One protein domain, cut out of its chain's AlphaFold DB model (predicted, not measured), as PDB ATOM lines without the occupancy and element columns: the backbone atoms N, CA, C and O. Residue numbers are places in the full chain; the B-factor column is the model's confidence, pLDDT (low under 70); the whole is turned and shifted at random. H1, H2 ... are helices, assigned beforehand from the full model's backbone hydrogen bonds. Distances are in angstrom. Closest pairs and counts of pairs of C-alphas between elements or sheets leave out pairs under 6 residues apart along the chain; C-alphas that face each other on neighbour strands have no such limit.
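Overview. This is residues 101 to 163 and 277 to 312 of the 324 residues of an uncharacterized protein of marine sediment metagenome (UniProt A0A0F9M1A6). Three longer helices meet at wide angles: H5 and H3 spread from a shared corner at their first residues as an L, and H1 crosses both of them inside that angle. Short H2 lies at the last residues of H1, short H4 makes a corner with H5, and the last residues of H5, 304 to 312, stick out. The printed part has 99 residues, with five named helices in the order H1, H2, H3, H4, H5, no named strand, and the class all helix. It is compact, with a radius of gyration of the C-alphas of 14.5 A and spans of 37 by 29 by 27 A.

Arrangement. Start with H5, residues 292 to 312; with residues 292 to 296 alone it touches H3, residues 138 to 155, of which 139 to 140 alone take part. Their closest C-alphas, Ser 140 and Val 292, are 6.5 A apart, and the helices are about perpendicular at 82 degrees. H1, residues 101 to 120, is close to H5 but not clearly touching, closest at the C-alphas of Ser 108 and Val 299, 6.0 A, about perpendicular at 81 degrees. H1 is also close to H3 but not clearly touching, closest at the C-alphas of Phe 107 and Tyr 146, 7.6 A, with a steep tilt of 62 degrees, opposite ways. H4, residues 280 to 288, and H5 touch only at the corner, and only just, with 3 pairs of C-alphas within 8 A, the closest Phe 288 and Lys 294, 6.0 A. H2, residues 125 to 131, only just touches residues 115 to 119 of H1, with 3 such pairs, the closest Leu 119 and Pro 125, 7.0 A. H2 is apart from H4 and H5. In H1, H2, H3, H4 and H5 every O i to N i+4 pair is within hydrogen-bond range.

Along the chain. Find C-alpha 292 at (98.742, 71.856, 90.849); from there H5 runs 30.9 A to C-alpha 312 at (118.019, 94.238, 99.804). From C-alpha 101 at (112.817, 71.154, 98.167) H1 runs 28.5 A, and H3 measures 25.5 A.

Size, cuts and confidence. Look for the cut: residues 164 to 276 are not printed, and C-alphas 163 and 277 are 16.8 A apart. Of the links that are printed whole, H1 to H2 and H4 to H5 are tight and H2 to H3 is short. Mean pLDDT of the printed part is 74.0; stretches under 70 include residues 157 to 163, 277 to 284 and 306 to 312.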
ATOM      1  N   GLU A 101     112.421  69.748  98.148       70.94
ATOM      2  CA  GLU A 101     112.817  71.154  98.167       70.94
ATOM      3  C   GLU A 101     113.774  71.512  97.027       70.94
ATOM      4  O   GLU A 101     113.580  72.551  96.394       70.94
ATOM      5  N   ALA A 102     114.778  70.670  96.758       65.44
ATOM      6  CA  ALA A 102     115.719  70.875  95.658       65.44
ATOM      7  C   ALA A 102     115.008  70.780  94.304       65.44
ATOM      8  O   ALA A 102     115.205  71.633  93.441       65.44
ATOM      9  N   PHE A 103     114.100  69.810  94.160       76.50
ATOM     10  CA  PHE A 103     113.249  69.679  92.982       76.50
ATOM     11  C   PHE A 103     112.411  70.940  92.732       76.50
ATOM     12  O   PHE A 103     112.391  71.465  91.619       76.50
ATOM     13  N   LEU A 104     111.733  71.454  93.766       77.94
ATOM     14  CA  LEU A 104     110.917  72.664  93.654       77.94
ATOM     15  C   LEU A 104     111.753  73.904  93.332       77.94
ATOM     16  O   LEU A 104     111.283  74.787  92.613       77.94
ATOM     17  N   ASP A 105     112.960  74.005  93.889       78.69
ATOM     18  CA  ASP A 105     113.846  75.130  93.617       78.69
ATOM     19  C   ASP A 105     114.299  75.127  92.154       78.69
ATOM     20  O   ASP A 105     114.143  76.149  91.481       78.69
ATOM     21  N   ASP A 106     114.738  73.975  91.640       79.06
ATOM     22  CA  ASP A 106     115.177  73.822  90.251       79.06
ATOM     23  C   ASP A 106     114.025  74.016  89.257       79.06
ATOM     24  O   ASP A 106     114.120  74.837  88.343       79.06
ATOM     25  N   PHE A 107     112.865  73.402  89.517       80.56
ATOM     26  CA  PHE A 107     111.660  73.637  88.721       80.56
ATOM     27  C   PHE A 107     111.281  75.124  88.703       80.56
ATOM     28  O   PHE A 107     110.984  75.678  87.647       80.56
ATOM     29  N   SER A 108     111.345  75.814  89.850       79.50
ATOM     30  CA  SER A 108     111.056  77.252  89.907       79.50
ATOM     31  C   SER A 108     112.065  78.093  89.117       79.50
ATOM     32  O   SER A 108     111.683  79.121  88.558       79.50
ATOM     33  N   ASN A 109     113.334  77.674  89.063       79.94
ATOM     34  CA  ASN A 109     114.388  78.345  88.302       79.94
ATOM     35  C   ASN A 109     114.175  78.155  86.799       79.94
ATOM     36  O   ASN A 109     114.137  79.143  86.063       79.94
ATOM     37  N   ALA A 110     113.960  76.913  86.360       78.25
ATOM     38  CA  ALA A 110     113.661  76.582  84.971       78.25
ATOM     39  C   ALA A 110     112.399  77.311  84.487       78.25
ATOM     40  O   ALA A 110     112.393  77.949  83.435       78.25
ATOM     41  N   PHE A 111     111.350  77.303  85.309       81.50
ATOM     42  CA  PHE A 111     110.102  77.991  85.020       81.50
ATOM     43  C   PHE A 111     110.258  79.520  84.971       81.50
ATOM     44  O   PHE A 111     109.665  80.184  84.121       81.50
ATOM     45  N   ALA A 112     111.070  80.104  85.857       79.81
ATOM     46  CA  ALA A 112     111.363  81.533  85.812       79.81
ATOM     47  C   ALA A 112     112.098  81.927  84.521       79.81
ATOM     48  O   ALA A 112     111.770  82.972  83.959       79.81
ATOM     49  N   GLY A 113     113.032  81.091  84.050       77.50
ATOM     50  CA  GLY A 113     113.702  81.250  82.757       77.50
ATOM     51  C   GLY A 113     112.713  81.196  81.594       77.50
ATOM     52  O   GLY A 113     112.611  82.157  80.838       77.50
ATOM     53  N   TRP A 114     111.875  80.156  81.541       87.38
ATOM     54  CA  TRP A 114     110.813  80.038  80.534       87.38
ATOM     55  C   TRP A 114     109.892  81.266  80.504       87.38
ATOM     56  O   TRP A 114     109.597  81.813  79.442       87.38
ATOM     57  N   GLY A 115     109.471  81.756  81.674       81.62
ATOM     58  CA  GLY A 115     108.629  82.946  81.763       81.62
ATOM     59  C   GLY A 115     109.326  84.215  81.262       81.62
ATOM     60  O   GLY A 115     108.671  85.086  80.693       81.62
ATOM     61  N   GLN A 116     110.644  84.339  81.452       82.50
ATOM     62  CA  GLN A 116     111.428  85.440  80.883       82.50
ATOM     63  C   GLN A 116     111.541  85.322  79.361       82.50
ATOM     64  O   GLN A 116     111.354  86.325  78.672       82.50
ATOM     65  N   ASP A 117     111.760  84.115  78.844       83.50
ATOM     66  CA  ASP A 117     111.853  83.854  77.405       83.50
ATOM     67  C   ASP A 117     110.529  84.151  76.688       83.50
ATOM     68  O   ASP A 117     110.526  84.767  75.623       83.50
ATOM     69  N   MET A 118     109.387  83.806  77.294       85.56
ATOM     70  CA  MET A 118     108.064  84.141  76.748       85.56
ATOM     71  C   MET A 118     107.826  85.653  76.682       85.56
ATOM     72  O   MET A 118     107.328  86.162  75.676       85.56
ATOM     73  N   LEU A 119     108.212  86.395  77.725       86.44
ATOM     74  CA  LEU A 119     108.123  87.859  77.718       86.44
ATOM     75  C   LEU A 119     109.057  88.470  76.662       86.44
ATOM     76  O   LEU A 119     108.663  89.402  75.961       86.44
ATOM     77  N   ALA A 120     110.269  87.932  76.506       86.94
ATOM     78  CA  ALA A 120     111.213  88.358  75.474       86.94
ATOM     79  C   ALA A 120     110.707  88.051  74.052       86.94
ATOM     80  O   ALA A 120     110.947  88.832  73.133       86.94
ATOM     81  N   ALA A 121     109.949  86.964  73.883       91.06
ATOM     82  CA  ALA A 121     109.264  86.609  72.640       91.06
ATOM     83  C   ALA A 121     108.032  87.488  72.335       91.06
ATOM     84  O   ALA A 121     107.376  87.296  71.312       91.06
ATOM     85  N   GLY A 122     107.722  88.468  73.192       91.50
ATOM     86  CA  GLY A 122     106.645  89.432  72.983       91.50
ATOM     87  C   GLY A 122     105.302  89.034  73.595       91.50
ATOM     88  O   GLY A 122     104.302  89.698  73.320       91.50
ATOM     89  N   MET A 123     105.251  87.990  74.430       92.81
ATOM     90  CA  MET A 123     104.044  87.669  75.192       92.81
ATOM     91  C   MET A 123     103.766  88.772  76.215       92.81
ATOM     92  O   MET A 123     104.670  89.224  76.923       92.81
ATOM     93  N   SER A 124     102.512  89.215  76.313       91.88
ATOM     94  CA  SER A 124     102.159  90.217  77.314       91.88
ATOM     95  C   SER A 124     102.133  89.593  78.720       91.88
ATOM     96  O   SER A 124     101.779  88.421  78.876       91.88
ATOM     97  N   PRO A 125     102.440  90.357  79.786       86.25
ATOM     98  CA  PRO A 125     102.311  89.863  81.158       86.25
ATOM     99  C   PRO A 125     100.887  89.415  81.524       86.25
ATOM    100  O   PRO A 125     100.716  88.569  82.397       86.25
ATOM    101  N   ALA A 126      99.866  89.982  80.872       88.19
ATOM    102  CA  ALA A 126      98.474  89.596  81.083       88.19
ATOM    103  C   ALA A 126      98.189  88.203  80.505       88.19
ATOM    104  O   ALA A 126      97.601  87.373  81.196       88.19
ATOM    105  N   ASP A 127      98.677  87.924  79.294       85.69
ATOM    106  CA  ASP A 127      98.540  86.606  78.660       85.69
ATOM    107  C   ASP A 127      99.319  85.543  79.430       85.69
ATOM    108  O   ASP A 127      98.821  84.438  79.636       85.69
ATOM    109  N   LEU A 128     100.506  85.903  79.934       83.12
ATOM    110  CA  LEU A 128     101.275  85.037  80.818       83.12
ATOM    111  C   LEU A 128     100.462  84.701  82.077       83.12
ATOM    112  O   LEU A 128     100.354  83.540  82.436       83.12
ATOM    113  N   ASN A 129      99.826  85.677  82.729       83.12
ATOM    114  CA  ASN A 129      99.013  85.403  83.917       83.12
ATOM    115  C   ASN A 129      97.806  84.499  83.626       83.12
ATOM    116  O   ASN A 129      97.490  83.655  84.458       83.12
ATOM    117  N   ILE A 130      97.165  84.635  82.461       84.31
ATOM    118  CA  ILE A 130      96.068  83.747  82.034       84.31
ATOM    119  C   ILE A 130      96.590  82.324  81.799       84.31
ATOM    120  O   ILE A 130      95.971  81.351  82.217       84.31
ATOM    121  N   LEU A 131      97.760  82.195  81.172       81.44
ATOM    122  CA  LEU A 131      98.443  80.917  80.963       81.44
ATOM    123  C   LEU A 131      98.922  80.271  82.267       81.44
ATOM    124  O   LEU A 131      99.093  79.059  82.321       81.44
ATOM    125  N   LEU A 132      99.149  81.062  83.313       80.19
ATOM    126  CA  LEU A 132      99.550  80.580  84.635       80.19
ATOM    127  C   LEU A 132      98.382  80.390  85.597       80.19
ATOM    128  O   LEU A 132      98.602  79.979  86.738       80.19
ATOM    129  N   ASP A 133      97.160  80.665  85.147       83.06
ATOM    130  CA  ASP A 133      95.963  80.411  85.929       83.06
ATOM    131  C   ASP A 133      95.870  78.902  86.226       83.06
ATOM    132  O   ASP A 133      96.023  78.093  85.301       83.06
ATOM    133  N   PRO A 134      95.632  78.489  87.487       70.38
ATOM    134  CA  PRO A 134      95.410  77.098  87.880       70.38
ATOM    135  C   PRO A 134      94.517  76.276  86.946       70.38
ATOM    136  O   PRO A 134      94.766  75.088  86.745       70.38
ATOM    137  N   GLY A 135      93.500  76.903  86.346       77.38
ATOM    138  CA  GLY A 135      92.559  76.248  85.438       77.38
ATOM    139  C   GLY A 135      93.083  75.994  84.019       77.38
ATOM    140  O   GLY A 135      92.464  75.236  83.279       77.38
ATOM    141  N   SER A 136      94.210  76.593  83.624       83.19
ATOM    142  CA  SER A 136      94.749  76.492  82.257       83.19
ATOM    143  C   SER A 136      95.353  75.122  81.928       83.19
ATOM    144  O   SER A 136      95.541  74.791  80.758       83.19
ATOM    145  N   GLY A 137      95.716  74.335  82.948       80.88
ATOM    146  CA  GLY A 137      96.417  73.057  82.788       80.88
ATOM    147  C   GLY A 137      97.871  73.173  82.307       80.88
ATOM    148  O   GLY A 137      98.596  72.179  82.352       80.88
ATOM    149  N   LEU A 138      98.342  74.367  81.921       84.12
ATOM    150  CA  LEU A 138      99.696  74.575  81.406       84.12
ATOM    151  C   LEU A 138     100.757  74.174  82.432       84.12
ATOM    152  O   LEU A 138     101.719  73.498  82.087       84.12
ATOM    153  N   MET A 139     100.563  74.536  83.703       78.75
ATOM    154  CA  MET A 139     101.495  74.183  84.779       78.75
ATOM    155  C   MET A 139     101.638  72.672  84.970       78.75
ATOM    156  O   MET A 139     102.737  72.196  85.243       78.75
ATOM    157  N   SER A 140     100.554  71.916  84.780       78.69
ATOM    158  CA  SER A 140     100.600  70.450  84.794       78.69
ATOM    159  C   SER A 140     101.361  69.915  83.578       78.69
ATOM    160  O   SER A 140     102.219  69.046  83.717       78.69
ATOM    161  N   GLY A 141     101.125  70.492  82.394       82.31
ATOM    162  CA  GLY A 141     101.876  70.171  81.176       82.31
ATOM    163  C   GLY A 141     103.381  70.414  81.321       82.31
ATOM    164  O   GLY A 141     104.171  69.508  81.066       82.31
ATOM    165  N   LEU A 142     103.770  71.593  81.811       83.31
ATOM    166  CA  LEU A 142     105.167  71.968  82.046       83.31
ATOM    167  C   LEU A 142     105.833  71.075  83.095       83.31
ATOM    168  O   LEU A 142     106.984  70.683  82.926       83.31
ATOM    169  N   LEU A 143     105.117  70.723  84.166       81.19
ATOM    170  CA  LEU A 143     105.623  69.798  85.176       81.19
ATOM    171  C   LEU A 143     105.860  68.399  84.589       81.19
ATOM    172  O   LEU A 143     106.907  67.804  84.835       81.19
ATOM    173  N   ASN A 144     104.925  67.888  83.787       80.69
ATOM    174  CA  ASN A 144     105.062  66.585  83.134       80.69
ATOM    175  C   ASN A 144     106.226  66.567  82.136       80.69
ATOM    176  O   ASN A 144     106.997  65.609  82.103       80.69
ATOM    177  N   GLU A 145     106.383  67.632  81.350       83.25
ATOM    178  CA  GLU A 145     107.498  67.777  80.415       83.25
ATOM    179  C   GLU A 145     108.841  67.863  81.153       83.25
ATOM    180  O   GLU A 145     109.803  67.187  80.785       83.25
ATOM    181  N   TYR A 146     108.894  68.624  82.247       81.81
ATOM    182  CA  TYR A 146     110.070  68.719  83.104       81.81
ATOM    183  C   TYR A 146     110.457  67.360  83.706       81.81
ATOM    184  O   TYR A 146     111.614  66.946  83.607       81.81
ATOM    185  N   MET A 147     109.487  66.616  84.247       78.00
ATOM    186  CA  MET A 147     109.697  65.256  84.756       78.00
ATOM    187  C   MET A 147     110.162  64.292  83.658       78.00
ATOM    188  O   MET A 147     111.060  63.480  83.887       78.00
ATOM    189  N   GLY A 148     109.601  64.402  82.451       77.62
ATOM    190  CA  GLY A 148     110.024  63.617  81.291       77.62
ATOM    191  C   GLY A 148     111.473  63.899  80.888       77.62
ATOM    192  O   GLY A 148     112.250  62.968  80.675       77.62
ATOM    193  N   ASN A 149     111.868  65.173  80.850       80.12
ATOM    194  CA  ASN A 149     113.241  65.580  80.553       80.12
ATOM    195  C   ASN A 149     114.230  65.096  81.621       80.12
ATOM    196  O   ASN A 149     115.308  64.608  81.277       80.12
ATOM    197  N   LEU A 150     113.859  65.161  82.903       77.62
ATOM    198  CA  LEU A 150     114.663  64.593  83.988       77.62
ATOM    199  C   LEU A 150     114.847  63.083  83.826       77.62
ATOM    200  O   LEU A 150     115.975  62.602  83.889       77.62
ATOM    201  N   ALA A 151     113.774  62.342  83.537       69.12
ATOM    202  CA  ALA A 151     113.853  60.901  83.309       69.12
ATOM    203  C   ALA A 151     114.774  60.551  82.125       69.12
ATOM    204  O   ALA A 151     115.573  59.618  82.212       69.12
ATOM    205  N   GLN A 152     114.725  61.324  81.035       73.38
ATOM    206  CA  GLN A 152     115.606  61.128  79.880       73.38
ATOM    207  C   GLN A 152     117.077  61.434  80.181       73.38
ATOM    208  O   GLN A 152     117.958  60.752  79.658       73.38
ATOM    209  N   ARG A 153     117.359  62.466  80.980       71.38
ATOM    210  CA  ARG A 153     118.725  62.802  81.404       71.38
ATOM    211  C   ARG A 153     119.276  61.747  82.374       71.38
ATOM    212  O   ARG A 153     120.403  61.295  82.190       71.38
ATOM    213  N   ALA A 154     118.450  61.243  83.296       65.00
ATOM    214  CA  ALA A 154     118.794  60.098  84.147       65.00
ATOM    215  C   ALA A 154     119.101  58.845  83.315       65.00
ATOM    216  O   ALA A 154     120.092  58.165  83.566       65.00
ATOM    217  N   ALA A 155     118.294  58.554  82.290       64.44
ATOM    218  CA  ALA A 155     118.534  57.421  81.393       64.44
ATOM    219  C   ALA A 155     119.854  57.548  80.609       64.44
ATOM    220  O   ALA A 155     120.457  56.538  80.246       64.44
ATOM    221  N   ARG A 156     120.325  58.780  80.376       71.62
ATOM    222  CA  ARG A 156     121.637  59.077  79.784       71.62
ATOM    223  C   ARG A 156     122.796  59.014  80.784       71.62
ATOM    224  O   ARG A 156     123.946  59.087  80.361       71.62
ATOM    225  N   GLY A 157     122.514  58.844  82.077       60.41
ATOM    226  CA  GLY A 157     123.522  58.840  83.137       60.41
ATOM    227  C   GLY A 157     124.094  60.224  83.439       60.41
ATOM    228  O   GLY A 157     125.221  60.317  83.913       60.41
ATOM    229  N   GLU A 158     123.355  61.292  83.128       66.06
ATOM    230  CA  GLU A 158     123.726  62.645  83.537       66.06
ATOM    231  C   GLU A 158     123.405  62.845  85.023       66.06
ATOM    232  O   GLU A 158     122.309  62.488  85.465       66.06
ATOM    233  N   ASP A 159     124.322  63.462  85.774       59.06
ATOM    234  CA  ASP A 159     124.024  63.931  87.128       59.06
ATOM    235  C   ASP A 159     122.967  65.034  87.051       59.06
ATOM    236  O   ASP A 159     123.148  66.080  86.419       59.06
ATOM    237  N   LEU A 160     121.814  64.753  87.651       61.38
ATOM    238  CA  LEU A 160     120.647  65.621  87.562       61.38
ATOM    239  C   LEU A 160     120.688  66.748  88.593       61.38
ATOM    240  O   LEU A 160     120.187  67.832  88.303       61.38
ATOM    241  N   PHE A 161     121.274  66.498  89.767       59.09
ATOM    242  CA  PHE A 161     121.245  67.403  90.913       59.09
ATOM    243  C   PHE A 161     122.516  67.269  91.760       59.09
ATOM    244  O   PHE A 161     123.027  66.165  91.932       59.09
ATOM    245  N   ASP A 162     122.976  68.375  92.349       44.44
ATOM    246  CA  ASP A 162     123.986  68.337  93.412       44.44
ATOM    247  C   ASP A 162     123.370  67.738  94.686       44.44
ATOM    248  O   ASP A 162     122.345  68.210  95.190       44.44
ATOM    249  N   ILE A 163     124.008  66.699  95.228       45.88
ATOM    250  CA  ILE A 163     123.573  66.027  96.456       45.88
ATOM    251  C   ILE A 163     123.735  66.991  97.636       45.88
ATOM    252  O   ILE A 163     124.805  67.115  98.238       45.88
ATOM    253  N   LYS A 277     110.276  56.052  98.930       43.47
ATOM    254  CA  LYS A 277     109.855  56.330  97.556       43.47
ATOM    255  C   LYS A 277     108.786  57.423  97.630       43.47
ATOM    256  O   LYS A 277     107.607  57.145  97.491       43.47
ATOM    257  N   PHE A 278     109.182  58.653  97.908       49.34
ATOM    258  CA  PHE A 278     108.372  59.809  97.640       49.34
ATOM    259  C   PHE A 278     108.587  60.047  96.163       49.34
ATOM    260  O   PHE A 278     109.607  60.600  95.746       49.34
ATOM    261  N   SER A 279     107.655  59.546  95.353       48.78
ATOM    262  CA  SER A 279     107.546  60.082  94.010       48.78
ATOM    263  C   SER A 279     107.397  61.601  94.158       48.78
ATOM    264  O   SER A 279     106.611  62.044  95.003       48.78
ATOM    265  N   PRO A 280     108.108  62.429  93.376       57.00
ATOM    266  CA  PRO A 280     107.894  63.872  93.387       57.00
ATOM    267  C   PRO A 280     106.412  64.240  93.231       57.00
ATOM    268  O   PRO A 280     105.954  65.211  93.824       57.00
ATOM    269  N   THR A 281     105.631  63.421  92.519       59.44
ATOM    270  CA  THR A 281     104.172  63.570  92.414       59.44
ATOM    271  C   THR A 281     103.429  63.317  93.724       59.44
ATOM    272  O   THR A 281     102.472  64.032  93.998       59.44
ATOM    273  N   ASP A 282     103.863  62.359  94.545       63.16
ATOM    274  CA  ASP A 282     103.226  62.042  95.832       63.16
ATOM    275  C   ASP A 282     103.483  63.162  96.835       63.16
ATOM    276  O   ASP A 282     102.568  63.618  97.510       63.16
ATOM    277  N   PHE A 283     104.707  63.694  96.850       67.75
ATOM    278  CA  PHE A 283     105.033  64.873  97.645       67.75
ATOM    279  C   PHE A 283     104.223  66.102  97.215       67.75
ATOM    280  O   PHE A 283     103.719  66.844  98.059       67.75
ATOM    281  N   LEU A 284     104.093  66.343  95.905       66.94
ATOM    282  CA  LEU A 284     103.255  67.434  95.404       66.94
ATOM    283  C   LEU A 284     101.781  67.203  95.771       66.94
ATOM    284  O   LEU A 284     101.092  68.154  96.138       66.94
ATOM    285  N   GLY A 285     101.329  65.949  95.735       70.31
ATOM    286  CA  GLY A 285     100.020  65.513  96.202       70.31
ATOM    287  C   GLY A 285      99.781  65.841  97.674       70.31
ATOM    288  O   GLY A 285      98.806  66.511  97.993       70.31
ATOM    289  N   GLU A 286     100.690  65.449  98.563       74.38
ATOM    290  CA  GLU A 286     100.579  65.703 100.006       74.38
ATOM    291  C   GLU A 286     100.716  67.189 100.362       74.38
ATOM    292  O   GLU A 286      99.997  67.695 101.220       74.38
ATOM    293  N   ARG A 287     101.632  67.917  99.711       74.19
ATOM    294  CA  ARG A 287     101.936  69.314 100.062       74.19
ATOM    295  C   ARG A 287     100.927  70.315  99.511       74.19
ATOM    296  O   ARG A 287     100.760  71.389 100.091       74.19
ATOM    297  N   PHE A 288     100.299  69.998  98.384       78.31
ATOM    298  CA  PHE A 288      99.363  70.888  97.698       78.31
ATOM    299  C   PHE A 288      97.944  70.306  97.602       78.31
ATOM    300  O   PHE A 288      97.108  70.856  96.887       78.31
ATOM    301  N   ASP A 289      97.636  69.235  98.339       78.62
ATOM    302  CA  ASP A 289      96.370  68.486  98.265       78.62
ATOM    303  C   ASP A 289      96.044  67.995  96.836       78.62
ATOM    304  O   ASP A 289      94.888  67.980  96.417       78.62
ATOM    305  N   GLY A 290      97.070  67.675  96.040       70.12
ATOM    306  CA  GLY A 290      96.933  67.315  94.622       70.12
ATOM    307  C   GLY A 290      96.577  68.479  93.691       70.12
ATOM    308  O   GLY A 290      96.465  68.284  92.481       70.12
ATOM    309  N   ASP A 291      96.430  69.695  94.220       73.38
ATOM    310  CA  ASP A 291      96.085  70.879  93.443       73.38
ATOM    311  C   ASP A 291      97.341  71.559  92.880       73.38
ATOM    312  O   ASP A 291      98.016  72.366  93.530       73.38
ATOM    313  N   VAL A 292      97.635  71.258  91.614       67.06
ATOM    314  CA  VAL A 292      98.742  71.856  90.849       67.06
ATOM    315  C   VAL A 292      98.589  73.383  90.716       67.06
ATOM    316  O   VAL A 292      99.574  74.099  90.543       67.06
ATOM    317  N   GLY A 293      97.383  73.930  90.880       68.94
ATOM    318  CA  GLY A 293      97.146  75.371  90.933       68.94
ATOM    319  C   GLY A 293      97.848  76.072  92.094       68.94
ATOM    320  O   GLY A 293      98.374  77.186  91.961       68.94
ATOM    321  N   LYS A 294      97.939  75.397  93.245       76.75
ATOM    322  CA  LYS A 294      98.657  75.918  94.414       76.75
ATOM    323  C   LYS A 294     100.168  75.938  94.190       76.75
ATOM    324  O   LYS A 294     100.839  76.814  94.737       76.75
ATOM    325  N   LEU A 295     100.699  75.056  93.339       71.62
ATOM    326  CA  LEU A 295     102.102  75.096  92.922       71.62
ATOM    327  C   LEU A 295     102.405  76.381  92.139       71.62
ATOM    328  O   LEU A 295     103.405  77.039  92.419       71.62
ATOM    329  N   ALA A 296     101.525  76.784  91.217       69.56
ATOM    330  CA  ALA A 296     101.678  78.030  90.461       69.56
ATOM    331  C   ALA A 296     101.736  79.247  91.398       69.56
ATOM    332  O   ALA A 296     102.645  80.077  91.318       69.56
ATOM    333  N   THR A 297     100.812  79.289  92.361       76.62
ATOM    334  CA  THR A 297     100.758  80.327  93.400       76.62
ATOM    335  C   THR A 297     102.032  80.339  94.254       76.62
ATOM    336  O   THR A 297     102.616  81.395  94.511       76.62
ATOM    337  N   PHE A 298     102.512  79.161  94.664       76.00
ATOM    338  CA  PHE A 298     103.742  79.010  95.438       76.00
ATOM    339  C   PHE A 298     104.973  79.521  94.675       76.00
ATOM    340  O   PHE A 298     105.740  80.326  95.213       76.00
ATOM    341  N   VAL A 299     105.138  79.124  93.411       71.25
ATOM    342  CA  VAL A 299     106.245  79.574  92.553       71.25
ATOM    343  C   VAL A 299     106.213  81.097  92.368       71.25
ATOM    344  O   VAL A 299     107.243  81.761  92.521       71.25
ATOM    345  N   GLN A 300     105.032  81.680  92.131       70.12
ATOM    346  CA  GLN A 300     104.870  83.134  92.036       70.12
ATOM    347  C   GLN A 300     105.250  83.849  93.344       70.12
ATOM    348  O   GLN A 300     105.960  84.860  93.312       70.12
ATOM    349  N   SER A 301     104.852  83.311  94.502       74.12
ATOM    350  CA  SER A 301     105.205  83.885  95.809       74.12
ATOM    351  C   SER A 301     106.720  83.894  96.063       74.12
ATOM    352  O   SER A 301     107.272  84.913  96.494       74.12
ATOM    353  N   LYS A 302     107.426  82.811  95.699       71.12
ATOM    354  CA  LYS A 302     108.886  82.709  95.839       71.12
ATOM    355  C   LYS A 302     109.630  83.670  94.918       71.12
ATOM    356  O   LYS A 302     110.655  84.227  95.321       71.12
ATOM    357  N   LYS A 303     109.111  83.920  93.712       66.12
ATOM    358  CA  LYS A 303     109.660  84.938  92.802       66.12
ATOM    359  C   LYS A 303     109.646  86.325  93.454       66.12
ATOM    360  O   LYS A 303     110.650  87.035  93.400       66.12
ATOM    361  N   GLY A 304     108.548  86.681  94.126       68.25
ATOM    362  CA  GLY A 304     108.445  87.930  94.886       68.25
ATOM    363  C   GLY A 304     109.462  88.023  96.029       68.25
ATOM    364  O   GLY A 304     110.058  89.076  96.254       68.25
ATOM    365  N   GLU A 305     109.714  86.915  96.726       71.50
ATOM    366  CA  GLU A 305     110.676  86.868  97.828       71.50
ATOM    367  C   GLU A 305     112.132  86.990  97.349       71.50
ATOM    368  O   GLU A 305     112.907  87.761  97.918       71.50
ATOM    369  N   ARG A 306     112.501  86.304  96.259       68.19
ATOM    370  CA  ARG A 306     113.835  86.420  95.642       68.19
ATOM    371  C   ARG A 306     114.099  87.831  95.120       68.19
ATOM    372  O   ARG A 306     115.173  88.369  95.375       68.19
ATOM    373  N   ALA A 307     113.114  88.456  94.474       62.03
ATOM    374  CA  ALA A 307     113.221  89.840  94.017       62.03
ATOM    375  C   ALA A 307     113.456  90.814  95.187       62.03
ATOM    376  O   ALA A 307     114.325  91.682  95.101       62.03
ATOM    377  N   ARG A 308     112.755  90.631  96.317       67.00
ATOM    378  CA  ARG A 308     113.001  91.417  97.541       67.00
ATOM    379  C   ARG A 308     114.400  91.180  98.102       67.00
ATOM    380  O   ARG A 308     115.079  92.148  98.424       67.00
ATOM    381  N   ARG A 309     114.852  89.924  98.183       69.38
ATOM    382  CA  ARG A 309     116.199  89.587  98.678       69.38
ATOM    383  C   ARG A 309     117.295  90.200  97.807       69.38
ATOM    384  O   ARG A 309     118.252  90.749  98.346       69.38
ATOM    385  N   GLN A 310     117.134  90.168  96.484       65.62
ATOM    386  CA  GLN A 310     118.051  90.820  95.548       65.62
ATOM    387  C   GLN A 310     118.064  92.339  95.735       65.62
ATOM    388  O   GLN A 310     119.142  92.909  95.855       65.62
ATOM    389  N   GLN A 311     116.897  92.981  95.875       62.91
ATOM    390  CA  GLN A 311     116.812  94.422  96.150       62.91
ATOM    391  C   GLN A 311     117.494  94.813  97.467       62.91
ATOM    392  O   GLN A 311     118.196  95.823  97.519       62.91
ATOM    393  N   THR A 312     117.338  94.009  98.522       65.75
ATOM    394  CA  THR A 312     118.019  94.238  99.804       65.75
ATOM    395  C   THR A 312     119.520  93.952  99.746       65.75
ATOM    396  O   THR A 312     120.283  94.607 100.450       65.75
TER     397      THR A 312